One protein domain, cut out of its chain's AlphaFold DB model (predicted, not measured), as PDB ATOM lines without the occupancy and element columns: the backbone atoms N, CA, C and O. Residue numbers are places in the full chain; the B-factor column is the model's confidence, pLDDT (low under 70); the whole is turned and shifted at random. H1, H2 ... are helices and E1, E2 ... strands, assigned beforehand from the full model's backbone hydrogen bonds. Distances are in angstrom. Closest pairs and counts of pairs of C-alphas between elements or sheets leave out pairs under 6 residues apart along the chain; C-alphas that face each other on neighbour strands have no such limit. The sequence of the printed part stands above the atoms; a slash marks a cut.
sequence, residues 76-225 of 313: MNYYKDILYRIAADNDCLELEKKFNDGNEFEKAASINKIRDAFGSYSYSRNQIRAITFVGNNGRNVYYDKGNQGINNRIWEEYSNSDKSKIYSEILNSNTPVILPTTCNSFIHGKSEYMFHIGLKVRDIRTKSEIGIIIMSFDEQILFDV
ATOM      1  N   MET A  76     -19.440  22.562  87.701       90.56
ATOM      2  CA  MET A  76     -18.380  22.116  86.796       90.56
ATOM      3  C   MET A  76     -18.938  21.280  85.644       90.56
ATOM      4  O   MET A  76     -18.552  21.501  84.497       90.56
ATOM      5  N   ASN A  77     -19.850  20.341  85.908       90.88
ATOM      6  CA  ASN A  77     -20.478  19.540  84.855       90.88
ATOM      7  C   ASN A  77     -21.292  20.413  83.900       90.88
ATOM      8  O   ASN A  77     -21.148  20.299  82.685       90.88
ATOM      9  N   TYR A  78     -22.050  21.366  84.436       91.75
ATOM     10  CA  TYR A  78     -22.793  22.314  83.618       91.75
ATOM     11  C   TYR A  78     -21.873  23.157  82.711       91.75
ATOM     12  O   TYR A  78     -22.168  23.371  81.533       91.75
ATOM     13  N   TYR A  79     -20.731  23.623  83.224       93.00
ATOM     14  CA  TYR A  79     -19.760  24.380  82.427       93.00
ATOM     15  C   TYR A  79     -19.092  23.528  81.342       93.00
ATOM     16  O   TYR A  79     -18.910  23.998  80.215       93.00
ATOM     17  N   LYS A  80     -18.778  22.262  81.647       93.06
ATOM     18  CA  LYS A  80     -18.285  21.290  80.659       93.06
ATOM     19  C   LYS A  80     -19.296  21.079  79.532       93.06
ATOM     20  O   LYS A  80     -18.903  21.098  78.368       93.06
ATOM     21  N   ASP A  81     -20.583  20.953  79.852       93.19
ATOM     22  CA  ASP A  81     -21.643  20.792  78.852       93.19
ATOM     23  C   ASP A  81     -21.735  21.999  77.911       93.19
ATOM     24  O   ASP A  81     -21.919  21.840  76.701       93.19
ATOM     25  N   ILE A  82     -21.546  23.219  78.429       93.75
ATOM     26  CA  ILE A  82     -21.476  24.409  77.573       93.75
ATOM     27  C   ILE A  82     -20.258  24.343  76.652       93.75
ATOM     28  O   ILE A  82     -20.406  24.616  75.464       93.75
ATOM     29  N   LEU A  83     -19.077  23.982  77.162       94.44
ATOM     30  CA  LEU A  83     -17.878  23.837  76.332       94.44
ATOM     31  C   LEU A  83     -18.082  22.818  75.212       94.44
ATOM     32  O   LEU A  83     -17.763  23.116  74.062       94.44
ATOM     33  N   TYR A  84     -18.658  21.653  75.521       94.38
ATOM     34  CA  TYR A  84     -18.995  20.655  74.509       94.38
ATOM     35  C   TYR A  84     -19.971  21.202  73.473       94.38
ATOM     36  O   TYR A  84     -19.776  20.984  72.280       94.38
ATOM     37  N   ARG A  85     -20.992  21.952  73.905       93.00
ATOM     38  CA  ARG A  85     -21.949  22.580  72.991       93.00
ATOM     39  C   ARG A  85     -21.277  23.589  72.063       93.00
ATOM     40  O   ARG A  85     -21.570  23.551  70.879       93.00
ATOM     41  N   ILE A  86     -20.373  24.434  72.564       93.62
ATOM     42  CA  ILE A  86     -19.620  25.383  71.724       93.62
ATOM     43  C   ILE A  86     -18.733  24.619  70.734       93.62
ATOM     44  O   ILE A  86     -18.770  24.890  69.541       93.62
ATOM     45  N   ALA A  87     -17.974  23.631  71.215       92.19
ATOM     46  CA  ALA A  87     -17.045  22.863  70.389       92.19
ATOM     47  C   ALA A  87     -17.742  21.987  69.330       92.19
ATOM     48  O   ALA A  87     -17.110  21.605  68.349       92.19
ATOM     49  N   ALA A  88     -19.017  21.639  69.527       90.94
ATOM     50  CA  ALA A  88     -19.818  20.857  68.585       90.94
ATOM     51  C   ALA A  88     -20.755  21.712  67.710       90.94
ATOM     52  O   ALA A  88     -21.419  21.175  66.821       90.94
ATOM     53  N   ASP A  89     -20.835  23.019  67.953       92.19
ATOM     54  CA  ASP A  89     -21.666  23.945  67.190       92.19
ATOM     55  C   ASP A  89     -21.044  24.173  65.804       92.19
ATOM     56  O   ASP A  89     -19.928  24.676  65.676       92.19
ATOM     57  N   ASN A  90     -21.763  23.778  64.749       90.44
ATOM     58  CA  ASN A  90     -21.262  23.867  63.375       90.44
ATOM     59  C   ASN A  90     -20.969  25.310  62.945       90.44
ATOM     60  O   ASN A  90     -19.994  25.529  62.226       90.44
ATOM     61  N   ASP A  91     -21.767  26.282  63.392       91.81
ATOM     62  CA  ASP A  91     -21.559  27.685  63.043       91.81
ATOM     63  C   ASP A  91     -20.292  28.208  63.730       91.81
ATOM     64  O   ASP A  91     -19.462  28.860  63.090       91.81
ATOM     65  N   CYS A  92     -20.088  27.859  65.006       92.31
ATOM     66  CA  CYS A  92     -18.851  28.179  65.725       92.31
ATOM     67  C   CYS A  92     -17.634  27.523  65.056       92.31
ATOM     68  O   CYS A  92     -16.672  28.215  64.716       92.31
ATOM     69  N   LEU A  93     -17.711  26.222  64.764       92.94
ATOM     70  CA  LEU A  93     -16.649  25.457  64.108       92.94
ATOM     71  C   LEU A  93     -16.265  26.030  62.738       92.94
ATOM     72  O   LEU A  93     -15.086  26.084  62.384       92.94
ATOM     73  N   GLU A  94     -17.239  26.445  61.926       92.88
ATOM     74  CA  GLU A  94     -16.963  27.076  60.635       92.88
ATOM     75  C   GLU A  94     -16.272  28.432  60.782       92.88
ATOM     76  O   GLU A  94     -15.374  28.759  59.999       92.88
ATOM     77  N   LEU A  95     -16.683  29.232  61.767       94.44
ATOM     78  CA  LEU A  95     -16.059  30.521  62.046       94.44
ATOM     79  C   LEU A  95     -14.619  30.354  62.540       94.44
ATOM     80  O   LEU A  95     -13.741  31.091  62.090       94.44
ATOM     81  N   GLU A  96     -14.362  29.373  63.400       93.50
ATOM     82  CA  GLU A  96     -13.029  29.038  63.911       93.50
ATOM     83  C   GLU A  96     -12.100  28.540  62.794       93.50
ATOM     84  O   GLU A  96     -10.952  28.976  62.697       93.50
ATOM     85  N   LYS A  97     -12.600  27.718  61.862       93.25
ATOM     86  CA  LYS A  97     -11.836  27.335  60.659       93.25
ATOM     87  C   LYS A  97     -11.517  28.536  59.776       93.25
ATOM     88  O   LYS A  97     -10.377  28.690  59.350       93.25
ATOM     89  N   LYS A  98     -12.490  29.424  59.533       93.88
ATOM     90  CA  LYS A  98     -12.261  30.676  58.784       93.88
ATOM     91  C   LYS A  98     -11.243  31.575  59.488       93.88
ATOM     92  O   LYS A  98     -10.442  32.220  58.822       93.88
ATOM     93  N   PHE A  99     -11.247  31.601  60.819       94.00
ATOM     94  CA  PHE A  99     -10.264  32.329  61.621       94.00
ATOM     95  C   PHE A  99      -8.839  31.762  61.485       94.00
ATOM     96  O   PHE A  99      -7.881  32.534  61.408       94.00
ATOM     97  N   ASN A 100      -8.688  30.438  61.412       93.00
ATOM     98  CA  ASN A 100      -7.383  29.800  61.235       93.00
ATOM     99  C   ASN A 100      -6.871  29.895  59.791       93.00
ATOM    100  O   ASN A 100      -5.783  30.428  59.551       93.00
ATOM    101  N   ASP A 101      -7.674  29.413  58.843       91.44
ATOM    102  CA  ASP A 101      -7.226  29.051  57.493       91.44
ATOM    103  C   ASP A 101      -7.775  29.980  56.396       91.44
ATOM    104  O   ASP A 101      -7.346  29.903  55.246       91.44
ATOM    105  N   GLY A 102      -8.721  30.862  56.735       89.81
ATOM    106  CA  GLY A 102      -9.336  31.786  55.782       89.81
ATOM    107  C   GLY A 102      -8.375  32.852  55.253       89.81
ATOM    108  O   GLY A 102      -7.273  33.075  55.768       89.81
ATOM    109  N   ASN A 103      -8.810  33.573  54.224       93.06
ATOM    110  CA  ASN A 103      -8.106  34.781  53.793       93.06
ATOM    111  C   ASN A 103      -8.248  35.909  54.841       93.06
ATOM    112  O   ASN A 103      -9.074  35.835  55.749       93.06
ATOM    113  N   GLU A 104      -7.456  36.980  54.737       90.62
ATOM    114  CA  GLU A 104      -7.455  38.041  55.763       90.62
ATOM    115  C   GLU A 104      -8.824  38.721  55.957       90.62
ATOM    116  O   GLU A 104      -9.163  39.109  57.075       90.62
ATOM    117  N   PHE A 105      -9.646  38.806  54.907       90.81
ATOM    118  CA  PHE A 105     -11.009  39.323  55.021       90.81
ATOM    119  C   PHE A 105     -11.920  38.355  55.791       90.81
ATOM    120  O   PHE A 105     -12.656  38.777  56.681       90.81
ATOM    121  N   GLU A 106     -11.843  37.055  55.502       92.94
ATOM    122  CA  GLU A 106     -12.596  36.016  56.213       92.94
ATOM    123  C   GLU A 106     -12.207  35.936  57.688       92.94
ATOM    124  O   GLU A 106     -13.090  35.861  58.543       92.94
ATOM    125  N   LYS A 107     -10.906  36.027  57.992       92.50
ATOM    126  CA  LYS A 107     -10.397  36.086  59.367       92.50
ATOM    127  C   LYS A 107     -10.936  37.300  60.116       92.50
ATOM    128  O   LYS A 107     -11.382  37.180  61.251       92.50
ATOM    129  N   ALA A 108     -10.913  38.479  59.495       89.88
ATOM    130  CA  ALA A 108     -11.448  39.688  60.116       89.88
ATOM    131  C   ALA A 108     -12.966  39.587  60.353       89.88
ATOM    132  O   ALA A 108     -13.459  39.973  61.413       89.88
ATOM    133  N   ALA A 109     -13.703  39.026  59.391       91.38
ATOM    134  CA  ALA A 109     -15.146  38.841  59.493       91.38
ATOM    135  C   ALA A 109     -15.547  37.790  60.542       91.38
ATOM    136  O   ALA A 109     -16.606  37.924  61.159       91.38
ATOM    137  N   SER A 110     -14.729  36.753  60.761       94.50
ATOM    138  CA  SER A 110     -15.017  35.720  61.759       94.50
ATOM    139  C   SER A 110     -14.821  36.216  63.190       94.50
ATOM    140  O   SER A 110     -15.615  35.847  64.050       94.50
ATOM    141  N   ILE A 111     -13.859  37.112  63.450       92.75
ATOM    142  CA  ILE A 111     -13.559  37.620  64.803       92.75
ATOM    143  C   ILE A 111     -14.805  38.158  65.515       92.75
ATOM    144  O   ILE A 111     -15.085  37.760  66.645       92.75
ATOM    145  N   ASN A 112     -15.561  39.053  64.872       91.25
ATOM    146  CA  ASN A 112     -16.732  39.661  65.511       91.25
ATOM    147  C   ASN A 112     -17.863  38.646  65.709       91.25
ATOM    148  O   ASN A 112     -18.483  38.632  66.763       91.25
ATOM    149  N   LYS A 113     -18.066  37.729  64.757       94.94
ATOM    150  CA  LYS A 113     -19.089  36.682  64.887       94.94
ATOM    151  C   LYS A 113     -18.772  35.695  66.011       94.94
ATOM    152  O   LYS A 113     -19.669  35.319  66.758       94.94
ATOM    153  N   ILE A 114     -17.502  35.310  66.160       94.94
ATOM    154  CA  ILE A 114     -17.056  34.459  67.271       94.94
ATOM    155  C   ILE A 114     -17.249  35.196  68.601       94.94
ATOM    156  O   ILE A 114     -17.762  34.622  69.557       94.94
ATOM    157  N   ARG A 115     -16.907  36.489  68.655       93.38
ATOM    158  CA  ARG A 115     -17.148  37.335  69.834       93.38
ATOM    159  C   ARG A 115     -18.619  37.418  70.213       93.38
ATOM    160  O   ARG A 115     -18.924  37.295  71.394       93.38
ATOM    161  N   ASP A 116     -19.512  37.587  69.246       92.69
ATOM    162  CA  ASP A 116     -20.956  37.646  69.488       92.69
ATOM    163  C   ASP A 116     -21.496  36.302  70.004       92.69
ATOM    164  O   ASP A 116     -22.283  36.264  70.957       92.69
ATOM    165  N   ALA A 117     -21.024  35.188  69.433       93.94
ATOM    166  CA  ALA A 117     -21.359  33.844  69.902       93.94
ATOM    167  C   ALA A 117     -20.874  33.619  71.345       93.94
ATOM    168  O   ALA A 117     -21.654  33.245  72.222       93.94
ATOM    169  N   PHE A 118     -19.606  33.922  71.628       94.38
ATOM    170  CA  PHE A 118     -19.024  33.801  72.967       94.38
ATOM    171  C   PHE A 118     -19.689  34.734  73.978       94.38
ATOM    172  O   PHE A 118     -19.930  34.333  75.117       94.38
ATOM    173  N   GLY A 119     -20.053  35.948  73.561       92.50
ATOM    174  CA  GLY A 119     -20.848  36.872  74.357       92.50
ATOM    175  C   GLY A 119     -22.198  36.279  74.727       92.50
ATOM    176  O   GLY A 119     -22.555  36.261  75.900       92.50
ATOM    177  N   SER A 120     -22.912  35.704  73.760       92.00
ATOM    178  CA  SER A 120     -24.207  35.055  73.995       92.00
ATOM    179  C   SER A 120     -24.099  33.908  75.009       92.00
ATOM    180  O   SER A 120     -24.892  33.836  75.953       92.00
ATOM    181  N   TYR A 121     -23.070  33.062  74.890       91.44
ATOM    182  CA  TYR A 121     -22.796  32.009  75.872       91.44
ATOM    183  C   TYR A 121     -22.451  32.576  77.257       91.44
ATOM    184  O   TYR A 121     -23.016  32.124  78.254       91.44
ATOM    185  N   SER A 122     -21.597  33.600  77.333       89.81
ATOM    186  CA  SER A 122     -21.216  34.254  78.595       89.81
ATOM    187  C   SER A 122     -22.382  34.998  79.264       89.81
ATOM    188  O   SER A 122     -22.459  35.038  80.487       89.81
ATOM    189  N   TYR A 123     -23.345  35.540  78.515       88.19
ATOM    190  CA  TYR A 123     -24.550  36.142  79.103       88.19
ATOM    191  C   TYR A 123     -25.580  35.110  79.558       88.19
ATOM    192  O   TYR A 123     -26.323  35.384  80.500       88.19
ATOM    193  N   SER A 124     -25.604  33.919  78.951       85.75
ATOM    194  CA  SER A 124     -26.515  32.841  79.363       85.75
ATOM    195  C   SER A 124     -26.248  32.332  80.789       85.75
ATOM    196  O   SER A 124     -27.164  31.828  81.444       85.75
ATOM    197  N   ARG A 125     -25.021  32.517  81.299       84.19
ATOM    198  CA  ARG A 125     -24.634  32.256  82.692       84.19
ATOM    199  C   ARG A 125     -23.750  33.357  83.239       84.19
ATOM    200  O   ARG A 125     -22.616  33.526  82.806       84.19
ATOM    201  N   ASN A 126     -24.241  34.052  84.260       85.75
ATOM    202  CA  ASN A 126     -23.539  35.191  84.841       85.75
ATOM    203  C   ASN A 126     -22.137  34.850  85.380       85.75
ATOM    204  O   ASN A 126     -21.298  35.750  85.372       85.75
ATOM    205  N   GLN A 127     -21.900  33.595  85.782       90.81
ATOM    206  CA  GLN A 127     -20.628  33.092  86.300       90.81
ATOM    207  C   GLN A 127     -19.518  33.016  85.238       90.81
ATOM    208  O   GLN A 127     -18.336  33.082  85.566       90.81
ATOM    209  N   ILE A 128     -19.864  32.896  83.955       93.25
ATOM    210  CA  ILE A 128     -18.864  32.801  82.888       93.25
ATOM    211  C   ILE A 128     -18.277  34.189  82.647       93.25
ATOM    212  O   ILE A 128     -18.937  35.080  82.104       93.25
ATOM    213  N   ARG A 129     -17.012  34.364  83.029       91.56
ATOM    214  CA  ARG A 129     -16.300  35.641  82.943       91.56
ATOM    215  C   ARG A 129     -15.818  35.927  81.524       91.56
ATOM    216  O   ARG A 129     -15.922  37.072  81.073       91.56
ATOM    217  N   ALA A 130     -15.269  34.918  80.853       92.06
ATOM    218  CA  ALA A 130     -14.756  35.037  79.494       92.06
ATOM    219  C   ALA A 130     -14.689  33.686  78.778       92.06
ATOM    220  O   ALA A 130     -14.586  32.638  79.416       92.06
ATOM    221  N   ILE A 131     -14.692  33.724  77.448       95.19
ATOM    222  CA  ILE A 131     -14.443  32.566  76.582       95.19
ATOM    223  C   ILE A 131     -13.392  32.981  75.554       95.19
ATOM    224  O   ILE A 131     -13.515  34.040  74.941       95.19
ATOM    225  N   THR A 132     -12.358  32.163  75.384       95.25
ATOM    226  CA  THR A 132     -11.258  32.382  74.439       95.25
ATOM    227  C   THR A 132     -11.078  31.150  73.572       95.25
ATOM    228  O   THR A 132     -10.927  30.055  74.096       95.25
ATOM    229  N   PHE A 133     -11.035  31.329  72.259       96.31
ATOM    230  CA  PHE A 133     -10.552  30.326  71.321       96.31
ATOM    231  C   PHE A 133      -9.103  30.637  70.959       96.31
ATOM    232  O   PHE A 133      -8.771  31.787  70.657       96.31
ATOM    233  N   VAL A 134      -8.252  29.617  70.974       95.94
ATOM    234  CA  VAL A 134      -6.853  29.689  70.546       95.94
ATOM    235  C   VAL A 134      -6.663  28.701  69.404       95.94
ATOM    236  O   VAL A 134      -6.841  27.495  69.579       95.94
ATOM    237  N   GLY A 135      -6.315  29.225  68.233       94.00
ATOM    238  CA  GLY A 135      -6.066  28.438  67.034       94.00
ATOM    239  C   GLY A 135      -4.710  27.736  67.048       94.00
ATOM    240  O   GLY A 135      -3.827  28.041  67.853       94.00
ATOM    241  N   ASN A 136      -4.515  26.839  66.082       89.50
ATOM    242  CA  ASN A 136      -3.273  26.080  65.878       89.50
ATOM    243  C   ASN A 136      -2.011  26.944  65.669       89.50
ATOM    244  O   ASN A 136      -0.900  26.500  65.943       89.50
ATOM    245  N   ASN A 137      -2.175  28.180  65.204       87.12
ATOM    246  CA  ASN A 137      -1.108  29.153  64.983       87.12
ATOM    247  C   ASN A 137      -0.839  30.050  66.209       87.12
ATOM    248  O   ASN A 137      -0.054  30.992  66.114       87.12
ATOM    249  N   GLY A 138      -1.518  29.806  67.336       87.38
ATOM    250  CA  GLY A 138      -1.419  30.600  68.562       87.38
ATOM    251  C   GLY A 138      -2.198  31.921  68.540       87.38
ATOM    252  O   GLY A 138      -2.260  32.603  69.566       87.38
ATOM    253  N   ARG A 139      -2.827  32.297  67.413       91.00
ATOM    254  CA  ARG A 139      -3.755  33.438  67.373       91.00
ATOM    255  C   ARG A 139      -4.994  33.096  68.184       91.00
ATOM    256  O   ARG A 139      -5.456  31.958  68.186       91.00
ATOM    257  N   ASN A 140      -5.552  34.108  68.832       93.88
ATOM    258  CA  ASN A 140      -6.723  33.940  69.670       93.88
ATOM    259  C   ASN A 140      -7.832  34.935  69.322       93.88
ATOM    260  O   ASN A 140      -7.588  36.023  68.794       93.88
ATOM    261  N   VAL A 141      -9.058  34.535  69.634       94.00
ATOM    262  CA  VAL A 141     -10.251  35.379  69.646       94.00
ATOM    263  C   VAL A 141     -10.992  35.111  70.946       94.00
ATOM    264  O   VAL A 141     -11.019  33.989  71.441       94.00
ATOM    265  N   TYR A 142     -11.554  36.150  71.538       93.81
ATOM    266  CA  TYR A 142     -12.046  36.098  72.905       93.81
ATOM    267  C   TYR A 142     -13.206  37.059  73.092       93.81
ATOM    268  O   TYR A 142     -13.271  38.108  72.442       93.81
ATOM    269  N   TYR A 143     -14.063  36.718  74.044       93.50
ATOM    270  CA  TYR A 143     -15.034  37.616  74.639       93.50
ATOM    271  C   TYR A 143     -14.811  37.660  76.146       93.50
ATOM    272  O   TYR A 143     -14.822  36.626  76.810       93.50
ATOM    273  N   ASP A 144     -14.625  38.863  76.676       90.69
ATOM    274  CA  ASP A 144     -14.434  39.138  78.097       90.69
ATOM    275  C   ASP A 144     -15.552  40.094  78.545       90.69
ATOM    276  O   ASP A 144     -15.676  41.212  78.046       90.69
ATOM    277  N   LYS A 145     -16.390  39.656  79.492       88.56
ATOM    278  CA  LYS A 145     -17.563  40.419  79.947       88.56
ATOM    279  C   LYS A 145     -17.220  41.703  80.718       88.56
ATOM    280  O   LYS A 145     -17.907  42.710  80.581       88.56
ATOM    281  N   GLY A 146     -16.175  41.682  81.534       79.94
ATOM    282  CA  GLY A 146     -15.774  42.766  82.432       79.94
ATOM    283  C   GLY A 146     -15.055  43.915  81.734       79.94
ATOM    284  O   GLY A 146     -15.037  45.018  82.271       79.94
ATOM    285  N   ASN A 147     -14.528  43.705  80.527       80.88
ATOM    286  CA  ASN A 147     -14.056  44.790  79.663       80.88
ATOM    287  C   ASN A 147     -14.818  44.885  78.333       80.88
ATOM    288  O   ASN A 147     -14.352  45.572  77.428       80.88
ATOM    289  N   GLN A 148     -15.945  44.182  78.196       76.00
ATOM    290  CA  GLN A 148     -16.758  44.130  76.975       76.00
ATOM    291  C   GLN A 148     -15.972  43.721  75.709       76.00
ATOM    292  O   GLN A 148     -16.286  44.158  74.604       76.00
ATOM    293  N   GLY A 149     -14.944  42.882  75.853       68.75
ATOM    294  CA  GLY A 149     -14.141  42.358  74.748       68.75
ATOM    295  C   GLY A 149     -13.087  43.322  74.188       68.75
ATOM    296  O   GLY A 149     -12.592  43.088  73.085       68.75
ATOM    297  N   ILE A 150     -12.728  44.389  74.918       73.06
ATOM    298  CA  ILE A 150     -11.753  45.399  74.460       73.06
ATOM    299  C   ILE A 150     -10.337  44.813  74.296       73.06
ATOM    300  O   ILE A 150      -9.655  45.120  73.318       73.06
ATOM    301  N   ASN A 151      -9.864  43.996  75.244       77.38
ATOM    302  CA  ASN A 151      -8.548  43.335  75.194       77.38
ATOM    303  C   ASN A 151      -8.576  41.944  75.855       77.38
ATOM    304  O   ASN A 151      -9.371  41.700  76.761       77.38
ATOM    305  N   ASN A 152      -7.708  41.023  75.419       79.31
ATOM    306  CA  ASN A 152      -7.645  39.669  75.982       79.31
ATOM    307  C   ASN A 152      -6.726  39.616  77.200       79.31
ATOM    308  O   ASN A 152      -5.700  38.949  77.178       79.31
ATOM    309  N   ARG A 153      -7.042  40.360  78.258       79.44
ATOM    310  CA  ARG A 153      -6.154  40.410  79.433       79.44
ATOM    311  C   ARG A 153      -5.942  39.028  80.039       79.44
ATOM    312  O   ARG A 153      -4.821  38.669  80.351       79.44
ATOM    313  N   ILE A 154      -7.003  38.231  80.114       82.69
ATOM    314  CA  ILE A 154      -6.972  36.920  80.765       82.69
ATOM    315  C   ILE A 154      -5.975  35.974  80.088       82.69
ATOM    316  O   ILE A 154      -5.194  35.327  80.777       82.69
ATOM    317  N   TRP A 155      -5.986  35.885  78.757       85.94
ATOM    318  CA  TRP A 155      -5.023  35.043  78.047       85.94
ATOM    319  C   TRP A 155      -3.655  35.711  77.931       85.94
ATOM    320  O   TRP A 155      -2.640  35.031  78.039       85.94
ATOM    321  N   GLU A 156      -3.601  37.028  77.698       84.69
ATOM    322  CA  GLU A 156      -2.339  37.697  77.372       84.69
ATOM    323  C   GLU A 156      -1.374  37.832  78.551       84.69
ATOM    324  O   GLU A 156      -0.169  37.873  78.306       84.69
ATOM    325  N   GLU A 157      -1.872  37.817  79.788       82.12
ATOM    326  CA  GLU A 157      -1.064  37.875  81.018       82.12
ATOM    327  C   GLU A 157      -0.202  36.621  81.238       82.12
ATOM    328  O   GLU A 157       0.837  36.679  81.898       82.12
ATOM    329  N   TYR A 158      -0.570  35.482  80.640       83.19
ATOM    330  CA  TYR A 158       0.263  34.285  80.697       83.19
ATOM    331  C   TYR A 158       1.559  34.456  79.896       83.19
ATOM    332  O   TYR A 158       1.565  34.938  78.757       83.19
ATOM    333  N   SER A 159       2.664  33.959  80.458       86.81
ATOM    334  CA  SER A 159       3.932  33.864  79.734       86.81
ATOM    335  C   SER A 159       3.789  32.951  78.509       86.81
ATOM    336  O   SER A 159       2.971  32.031  78.493       86.81
ATOM    337  N   ASN A 160       4.618  33.141  77.477       88.81
ATOM    338  CA  ASN A 160       4.581  32.272  76.290       88.81
ATOM    339  C   ASN A 160       4.820  30.792  76.637       88.81
ATOM    340  O   ASN A 160       4.221  29.911  76.020       88.81
ATOM    341  N   SER A 161       5.659  30.512  77.642       88.56
ATOM    342  CA  SER A 161       5.862  29.149  78.139       88.56
ATOM    343  C   SER A 161       4.607  28.573  78.786       88.56
ATOM    344  O   SER A 161       4.299  27.407  78.550       88.56
ATOM    345  N   ASP A 162       3.866  29.368  79.560       87.75
ATOM    346  CA  ASP A 162       2.641  28.899  80.217       87.75
ATOM    347  C   ASP A 162       1.509  28.728  79.207       87.75
ATOM    348  O   ASP A 162       0.859  27.687  79.207       87.75
ATOM    349  N   LYS A 163       1.353  29.667  78.261       91.06
ATOM    350  CA  LYS A 163       0.433  29.532  77.119       91.06
ATOM    351  C   LYS A 163       0.683  28.227  76.364       91.06
ATOM    352  O   LYS A 163      -0.263  27.499  76.079       91.06
ATOM    353  N   SER A 164       1.947  27.901  76.074       91.56
ATOM    354  CA  SER A 164       2.304  26.656  75.383       91.56
ATOM    355  C   SER A 164       1.980  25.414  76.212       91.56
ATOM    356  O   SER A 164       1.465  24.450  75.653       91.56
ATOM    357  N   LYS A 165       2.265  25.418  77.523       91.44
ATOM    358  CA  LYS A 165       1.936  24.295  78.418       91.44
ATOM    359  C   LYS A 165       0.430  24.068  78.488       91.44
ATOM    360  O   LYS A 165      -0.014  22.958  78.222       91.44
ATOM    361  N   ILE A 166      -0.331  25.130  78.756       92.00
ATOM    362  CA  ILE A 166      -1.796  25.112  78.811       92.00
ATOM    363  C   ILE A 166      -2.369  24.600  77.488       92.00
ATOM    364  O   ILE A 166      -3.225  23.717  77.476       92.00
ATOM    365  N   TYR A 167      -1.872  25.123  76.362       94.56
ATOM    366  CA  TYR A 167      -2.336  24.718  75.042       94.56
ATOM    367  C   TYR A 167      -2.111  23.224  74.794       94.56
ATOM    368  O   TYR A 167      -3.038  22.515  74.407       94.56
ATOM    369  N   SER A 168      -0.899  22.727  75.059       94.06
ATOM    370  CA  SER A 168      -0.569  21.309  74.902       94.06
ATOM    371  C   SER A 168      -1.356  20.409  75.855       94.06
ATOM    372  O   SER A 168      -1.801  19.341  75.443       94.06
ATOM    373  N   GLU A 169      -1.553  20.820  77.107       93.62
ATOM    374  CA  GLU A 169      -2.323  20.065  78.099       93.62
ATOM    375  C   GLU A 169      -3.776  19.866  77.647       93.62
ATOM    376  O   GLU A 169      -4.268  18.737  77.607       93.62
ATOM    377  N   ILE A 170      -4.437  20.943  77.211       95.06
ATOM    378  CA  ILE A 170      -5.820  20.881  76.725       95.06
ATOM    379  C   ILE A 170      -5.909  20.081  75.421       95.06
ATOM    380  O   ILE A 170      -6.798  19.241  75.277       95.06
ATOM    381  N   LEU A 171      -4.997  20.312  74.472       94.19
ATOM    382  CA  LEU A 171      -5.018  19.638  73.170       94.19
ATOM    383  C   LEU A 171      -4.849  18.113  73.303       94.19
ATOM    384  O   LEU A 171      -5.503  17.339  72.597       94.19
ATOM    385  N   ASN A 172      -4.012  17.671  74.244       93.19
ATOM    386  CA  ASN A 172      -3.763  16.252  74.492       93.19
ATOM    387  C   ASN A 172      -4.907  15.562  75.256       93.19
ATOM    388  O   ASN A 172      -5.048  14.342  75.171       93.19
ATOM    389  N   SER A 173      -5.770  16.312  75.946       91.19
ATOM    390  CA  SER A 173      -6.918  15.756  76.670       91.19
ATOM    391  C   SER A 173      -8.120  15.518  75.755       91.19
ATOM    392  O   SER A 173      -8.430  16.335  74.893       91.19
ATOM    393  N   ASN A 174      -8.830  14.394  75.908       86.81
ATOM    394  CA  ASN A 174     -10.101  14.138  75.204       86.81
ATOM    395  C   ASN A 174     -11.321  14.756  75.900       86.81
ATOM    396  O   ASN A 174     -12.392  14.803  75.304       86.81
ATOM    397  N   THR A 175     -11.158  15.239  77.125       89.62
ATOM    398  CA  THR A 175     -12.222  15.835  77.935       89.62
ATOM    399  C   THR A 175     -11.792  17.204  78.454       89.62
ATOM    400  O   THR A 175     -10.604  17.543  78.390       89.62
ATOM    401  N   PRO A 176     -12.734  18.010  78.970       91.38
ATOM    402  CA  PRO A 176     -12.404  19.298  79.543       91.38
ATOM    403  C   PRO A 176     -11.385  19.177  80.680       91.38
ATOM    404  O   PRO A 176     -11.573  18.410  81.626       91.38
ATOM    405  N   VAL A 177     -10.326  19.970  80.588       89.88
ATOM    406  CA  VAL A 177      -9.267  20.095  81.588       89.88
ATOM    407  C   VAL A 177      -9.579  21.296  82.464       89.88
ATOM    408  O   VAL A 177      -9.830  22.383  81.950       89.88
ATOM    409  N   ILE A 178      -9.554  21.111  83.780       87.88
ATOM    410  CA  ILE A 178      -9.644  22.224  84.726       87.88
ATOM    411  C   ILE A 178      -8.226  22.702  85.006       87.88
ATOM    412  O   ILE A 178      -7.400  21.933  85.490       87.88
ATOM    413  N   LEU A 179      -7.958  23.964  84.697       84.56
ATOM    414  CA  LEU A 179      -6.692  24.612  84.996       84.56
ATOM    415  C   LEU A 179      -6.779  25.273  86.378       84.56
ATOM    416  O   LEU A 179      -7.815  25.869  86.702       84.56
ATOM    417  N   PRO A 180      -5.711  25.184  87.188       71.44
ATOM    418  CA  PRO A 180      -5.710  25.685  88.555       71.44
ATOM    419  C   PRO A 180      -5.898  27.203  88.606       71.44
ATOM    420  O   PRO A 180      -5.544  27.915  87.667       71.44
ATOM    421  N   THR A 181      -6.397  27.699  89.740       76.50
ATOM    422  CA  THR A 181      -6.540  29.136  89.971       76.50
ATOM    423  C   THR A 181      -5.178  29.820  89.957       76.50
ATOM    424  O   THR A 181      -4.302  29.519  90.775       76.50
ATOM    425  N   THR A 182      -5.005  30.787  89.066       67.69
ATOM    426  CA  THR A 182      -3.814  31.634  89.006       67.69
ATOM    427  C   THR A 182      -4.189  33.095  89.236       67.69
ATOM    428  O   THR A 182      -5.326  33.521  89.024       67.69
ATOM    429  N   CYS A 183      -3.233  33.871  89.755       62.06
ATOM    430  CA  CYS A 183      -3.356  35.324  89.802       62.06
ATOM    431  C   CYS A 183      -3.154  35.830  88.373       62.06
ATOM    432  O   CYS A 183      -2.019  35.978  87.926       62.06
ATOM    433  N   ASN A 184      -4.251  36.022  87.649       58.84
ATOM    434  CA  ASN A 184      -4.198  36.279  86.214       58.84
ATOM    435  C   ASN A 184      -4.063  37.747  85.875       58.84
ATOM    436  O   ASN A 184      -3.693  38.064  84.757       58.84
ATOM    437  N   SER A 185      -4.414  38.651  86.786       53.19
ATOM    438  CA  SER A 185      -4.240  40.074  86.530       53.19
ATOM    439  C   SER A 185      -4.210  40.881  87.820       53.19
ATOM    440  O   SER A 185      -4.757  40.480  88.849       53.19
ATOM    441  N   PHE A 186      -3.553  42.038  87.757       53.88
ATOM    442  CA  PHE A 186      -3.573  43.039  88.814       53.88
ATOM    443  C   PHE A 186      -4.386  44.241  88.329       53.88
ATOM    444  O   PHE A 186      -3.904  45.073  87.558       53.88
ATOM    445  N   ILE A 187      -5.649  44.325  88.745       49.38
ATOM    446  CA  ILE A 187      -6.600  45.339  88.290       49.38
ATOM    447  C   ILE A 187      -6.874  46.322  89.432       49.38
ATOM    448  O   ILE A 187      -7.308  45.942  90.514       49.38
ATOM    449  N   HIS A 188      -6.607  47.614  89.201       51.09
ATOM    450  CA  HIS A 188      -6.855  48.704  90.163       51.09
ATOM    451  C   HIS A 188      -6.276  48.472  91.576       51.09
ATOM    452  O   HIS A 188      -6.867  48.891  92.569       51.09
ATOM    453  N   GLY A 189      -5.125  47.800  91.692       53.25
ATOM    454  CA  GLY A 189      -4.524  47.505  92.997       53.25
ATOM    455  C   GLY A 189      -5.000  46.203  93.652       53.25
ATOM    456  O   GLY A 189      -4.617  45.942  94.791       53.25
ATOM    457  N   LYS A 190      -5.824  45.394  92.970       59.16
ATOM    458  CA  LYS A 190      -6.287  44.080  93.435       59.16
ATOM    459  C   LYS A 190      -5.866  42.970  92.478       59.16
ATOM    460  O   LYS A 190      -6.009  43.097  91.266       59.16
ATOM    461  N   SER A 191      -5.390  41.868  93.047       70.31
ATOM    462  CA  SER A 191      -5.196  40.610  92.329       70.31
ATOM    463  C   SER A 191      -6.552  39.985  92.001       70.31
ATOM    464  O   SER A 191      -7.353  39.758  92.909       70.31
ATOM    465  N   GLU A 192      -6.801  39.707  90.723       79.31
ATOM    466  CA  GLU A 192      -7.920  38.873  90.283       79.31
ATOM    467  C   GLU A 192      -7.440  37.428  90.143       79.31
ATOM    468  O   GLU A 192      -6.487  37.129  89.414       79.31
ATOM    469  N   TYR A 193      -8.114  36.537  90.861       85.00
ATOM    470  CA  TYR A 193      -7.858  35.107  90.834       85.00
ATOM    471  C   TYR A 193      -8.886  34.456  89.922       85.00
ATOM    472  O   TYR A 193     -10.088  34.634  90.108       85.00
ATOM    473  N   MET A 194      -8.413  33.726  88.919       86.44
ATOM    474  CA  MET A 194      -9.285  33.070  87.952       86.44
ATOM    475  C   MET A 194      -8.885  31.620  87.790       86.44
ATOM    476  O   MET A 194      -7.699  31.297  87.789       86.44
ATOM    477  N   PHE A 195      -9.885  30.768  87.614       88.62
ATOM    478  CA  PHE A 195      -9.691  29.398  87.161       88.62
ATOM    479  C   PHE A 195     -10.295  29.233  85.769       88.62
ATOM    480  O   PHE A 195     -11.131  30.034  85.323       88.62
ATOM    481  N   HIS A 196      -9.860  28.191  85.068       91.25
ATOM    482  CA  HIS A 196     -10.280  27.958  83.695       91.25
ATOM    483  C   HIS A 196     -10.682  26.517  83.464       91.25
ATOM    484  O   HIS A 196     -10.172  25.598  84.099       91.25
ATOM    485  N   ILE A 197     -11.553  26.325  82.483       94.00
ATOM    486  CA  ILE A 197     -11.875  25.017  81.938       94.00
ATOM    487  C   ILE A 197     -11.573  25.071  80.445       94.00
ATOM    488  O   ILE A 197     -12.128  25.898  79.719       94.00
ATOM    489  N   GLY A 198     -10.655  24.225  79.999       95.12
ATOM    490  CA  GLY A 198     -10.215  24.144  78.616       95.12
ATOM    491  C   GLY A 198     -10.721  22.883  77.934       95.12
ATOM    492  O   GLY A 198     -10.690  21.810  78.526       95.12
ATOM    493  N   LEU A 199     -11.151  22.982  76.681       96.31
ATOM    494  CA  LEU A 199     -11.537  21.842  75.854       96.31
ATOM    495  C   LEU A 199     -10.934  21.994  74.459       96.31
ATOM    496  O   LEU A 199     -10.972  23.073  73.870       96.31
ATOM    497  N   LYS A 200     -10.398  20.907  73.903       95.38
ATOM    498  CA  LYS A 200      -9.945  20.920  72.514       95.38
ATOM    499  C   LYS A 200     -11.108  20.945  71.534       95.38
ATOM    500  O   LYS A 200     -12.126  20.286  71.734       95.38
ATOM    501  N   VAL A 201     -10.894  21.627  70.421       94.56
ATOM    502  CA  VAL A 201     -11.842  21.702  69.318       94.56
ATOM    503  C   VAL A 201     -11.342  20.853  68.162       94.56
ATOM    504  O   VAL A 201     -10.209  21.002  67.692       94.56
ATOM    505  N   ARG A 202     -12.206  19.960  67.685       91.50
ATOM    506  CA  ARG A 202     -11.936  19.087  66.545       91.50
ATOM    507  C   ARG A 202     -13.086  19.152  65.558       91.50
ATOM    508  O   ARG A 202     -14.249  19.171  65.945       91.50
ATOM    509  N   ASP A 203     -12.752  19.117  64.277       87.31
ATOM    510  CA  ASP A 203     -13.743  18.888  63.235       87.31
ATOM    511  C   ASP A 203     -14.306  17.467  63.394       87.31
ATOM    512  O   ASP A 203     -13.573  16.483  63.293       87.31
ATOM    513  N   ILE A 204     -15.612  17.352  63.633       79.56
ATOM    514  CA  ILE A 204     -16.289  16.067  63.860       79.56
ATOM    515  C   ILE A 204     -16.159  15.135  62.642       79.56
ATOM    516  O   ILE A 204     -16.057  13.917  62.792       79.56
ATOM    517  N   ARG A 205     -16.134  15.691  61.424       83.19
ATOM    518  CA  ARG A 205     -16.106  14.931  60.170       83.19
ATOM    519  C   ARG A 205     -14.692  14.504  59.794       83.19
ATOM    520  O   ARG A 205     -14.479  13.347  59.443       83.19
ATOM    521  N   THR A 206     -13.738  15.432  59.814       84.19
ATOM    522  CA  THR A 206     -12.356  15.163  59.368       84.19
ATOM    523  C   THR A 206     -11.451  14.683  60.500       84.19
ATOM    524  O   THR A 206     -10.358  14.189  60.235       84.19
ATOM    525  N   LYS A 207     -11.898  14.824  61.757       84.06
ATOM    526  CA  LYS A 207     -11.114  14.626  62.985       84.06
ATOM    527  C   LYS A 207      -9.896  15.551  63.095       84.06
ATOM    528  O   LYS A 207      -9.044  15.314  63.949       84.06
ATOM    529  N   SER A 208      -9.804  16.592  62.261       87.12
ATOM    530  CA  SER A 208      -8.693  17.538  62.314       87.12
ATOM    531  C   SER A 208      -8.803  18.431  63.544       87.12
ATOM    532  O   SER A 208      -9.888  18.890  63.906       87.12
ATOM    533  N   GLU A 209      -7.668  18.689  64.180       91.06
ATOM    534  CA  GLU A 209      -7.581  19.587  65.327       91.06
ATOM    535  C   GLU A 209      -7.627  21.034  64.847       91.06
ATOM    536  O   GLU A 209      -6.855  21.436  63.977       91.06
ATOM    537  N   ILE A 210      -8.572  21.797  65.388       92.94
ATOM    538  CA  ILE A 210      -8.803  23.195  65.009       92.94
ATOM    539  C   ILE A 210      -8.105  24.118  66.015       92.94
ATOM    540  O   ILE A 210      -7.519  25.133  65.642       92.94
ATOM    541  N   GLY A 211      -8.121  23.749  67.293       95.12
ATOM    542  CA  GLY A 211      -7.529  24.542  68.361       95.12
ATOM    543  C   GLY A 211      -8.077  24.132  69.715       95.12
ATOM    544  O   GLY A 211      -8.465  22.979  69.918       95.12
ATOM    545  N   ILE A 212      -8.140  25.088  70.633       96.62
ATOM    546  CA  ILE A 212      -8.718  24.907  71.964       96.62
ATOM    547  C   ILE A 212      -9.667  26.056  72.303       96.62
ATOM    548  O   ILE A 212      -9.461  27.189  71.873       96.62
ATOM    549  N   ILE A 213     -10.677  25.770  73.118       96.44
ATOM    550  CA  ILE A 213     -11.522  26.767  73.776       96.44
ATOM    551  C   ILE A 213     -11.193  26.756  75.264       96.44
ATOM    552  O   ILE A 213     -11.062  25.699  75.872       96.44
ATOM    553  N   ILE A 214     -11.093  27.942  75.851       95.50
ATOM    554  CA  ILE A 214     -10.844  28.176  77.267       95.50
ATOM    555  C   ILE A 214     -11.986  29.030  77.806       95.50
ATOM    556  O   ILE A 214     -12.176  30.174  77.389       95.50
ATOM    557  N   MET A 215     -12.732  28.484  78.757       95.25
ATOM    558  CA  MET A 215     -13.742  29.199  79.526       95.25
ATOM    559  C   MET A 215     -13.144  29.629  80.860       95.25
ATOM    560  O   MET A 215     -12.499  28.834  81.534       95.25
ATOM    561  N   SER A 216     -13.329  30.893  81.226       92.62
ATOM    562  CA  SER A 216     -12.711  31.505  82.406       92.62
ATOM    563  C   SER A 216     -13.764  31.961  83.399       92.62
ATOM    564  O   SER A 216     -14.824  32.457  83.003       92.62
ATOM    565  N   PHE A 217     -13.427  31.849  84.679       91.75
ATOM    566  CA  PHE A 217     -14.302  32.136  85.806       91.75
ATOM    567  C   PHE A 217     -13.545  32.937  86.858       91.75
ATOM    568  O   PHE A 217     -12.346  32.741  87.050       91.75
ATOM    569  N   ASP A 218     -14.259  33.820  87.547       89.81
ATOM    570  CA  ASP A 218     -13.741  34.437  88.763       89.81
ATOM    571  C   ASP A 218     -13.714  33.384  89.885       89.81
ATOM    572  O   ASP A 218     -14.692  32.660  90.083       89.81
ATOM    573  N   GLU A 219     -12.611  33.279  90.626       89.00
ATOM    574  CA  GLU A 219     -12.521  32.373  91.779       89.00
ATOM    575  C   GLU A 219     -13.568  32.697  92.854       89.00
ATOM    576  O   GLU A 219     -13.948  31.806  93.616       89.00
ATOM    577  N   GLN A 220     -14.118  33.915  92.863       88.06
ATOM    578  CA  GLN A 220     -15.219  34.303  93.737       88.06
ATOM    579  C   GLN A 220     -16.403  33.326  93.666       88.06
ATOM    580  O   GLN A 220     -17.038  33.084  94.683       88.06
ATOM    581  N   ILE A 221     -16.650  32.690  92.516       89.00
ATOM    582  CA  ILE A 221     -17.712  31.681  92.368       89.00
ATOM    583  C   ILE A 221     -17.458  30.467  93.269       89.00
ATOM    584  O   ILE A 221     -18.376  29.983  93.926       89.00
ATOM    585  N   LEU A 222     -16.211  29.992  93.343       89.75
ATOM    586  CA  LEU A 222     -15.838  28.894  94.240       89.75
ATOM    587  C   LEU A 222     -15.915  29.335  95.703       89.75
ATOM    588  O   LEU A 222     -16.415  28.596  96.551       89.75
ATOM    589  N   PHE A 223     -15.472  30.560  95.990       87.44
ATOM    590  CA  PHE A 223     -15.568  31.130  97.328       87.44
ATOM    591  C   PHE A 223     -17.023  31.252  97.800       87.44
ATOM    592  O   PHE A 223     -17.307  30.935  98.955       87.44
ATOM    593  N   ASP A 224     -17.939  31.682  96.934       87.19
ATOM    594  CA  ASP A 224     -19.355  31.851  97.267       87.19
ATOM    595  C   ASP A 224     -20.006  30.498  97.583       87.19
ATOM    596  O   ASP A 224     -20.743  30.385  98.561       87.19
ATOM    597  N   VAL A 225     -19.661  29.439  96.838       85.31
ATOM    598  CA  VAL A 225     -20.108  28.066  97.137       85.31
ATOM    599  C   VAL A 225     -19.540  27.568  98.470       85.31
ATOM    600  O   VAL A 225     -20.237  26.900  99.232       85.31
TER     601      VAL A 225
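AT A GLANCE: This is residues 76 to 225 of the 313 residues of an uncharacterized protein of Clostridium beijerinckii (UniProt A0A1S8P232). A strongly twisted sheet of five strands makes the core, with helices on both faces: H1, H2 and H3 cover one face and H5 the other, which gives three layers. H4 sits beside the strands, and the short H6 grazes the sheet at the end of the printed part. The 150 printed residues hold, in order, H1 H2 H3 E1 E2 H4 H5 E3 E4 E5 H6; the sheet's order is E2 E1 E5 E4 E3, all antiparallel, and the class is mixed. The whole is compact and rounded, with a radius of gyration of the C-alphas of 14.6 A and spans of 42 by 33 by 30 A.

IN THESE COORDINATES: H1, residues 76 to 88, begins at C-alpha 76 (-18.380, 22.116, 86.796) and is 18.3 A long. H2 is residues 90 to 101, and H3, residues 104 to 124, is 30.8 A long. E1 is residues 128 to 135 and E2 residues 140 to 144. H4 is residues 153 to 156 and H5 residues 160 to 172, 18.2 A. E3, residues 177 to 187, is 26.3 A long and bends by 55 degrees at residue 180. E4, residues 190 to 202, is 37.1 A long, and E5, residues 209 to 218, 28.4 A. H6, residues 220 to 225, ends at C-alpha 225 (-20.108, 28.066, 97.137).

HOW THE PARTS SIT: E3, E4 and E5 form a meander, each strand the antiparallel neighbour of the one before; N 179 and O 196 are 2.8 A apart, N 213 and O 199 2.8 A. E1 is the neighbour of E5, with N 132 and O 214 at 2.8 A, and E1 and E2 form a hairpin, with N 133 and O 141 at 2.8 A. H1, 8.7 A over the sheet in height, lies over E5 and E4; its Ala 87 and Val 201 are the closest C-alphas to E4, 5.4 A apart. H3 lies on the same face, over E2 and E1, at a height of 7.4 A. H2 and H3 form a helical hairpin and touch, the C-alphas of Phe 99 and Lys 107 being closest at 4.4 A. H5 lies on the opposite face from H1, over E5 and E4, at a height of 8.7 A. H4 stands at the sheet's level. Every O i to N i+4 pair is within hydrogen-bond range in H1, H2, H5 and H6, and 15 of 17 in H3; H4 is too short for such a pair.

THE WHOLE: The C-alphas of Gly 189 and Arg 205, the two farthest apart, are 47.7 A apart. The printed part has no cut, and no link is long. Mean pLDDT of the printed part is 87.8; residue 149 and residues 182 to 190 are under 70.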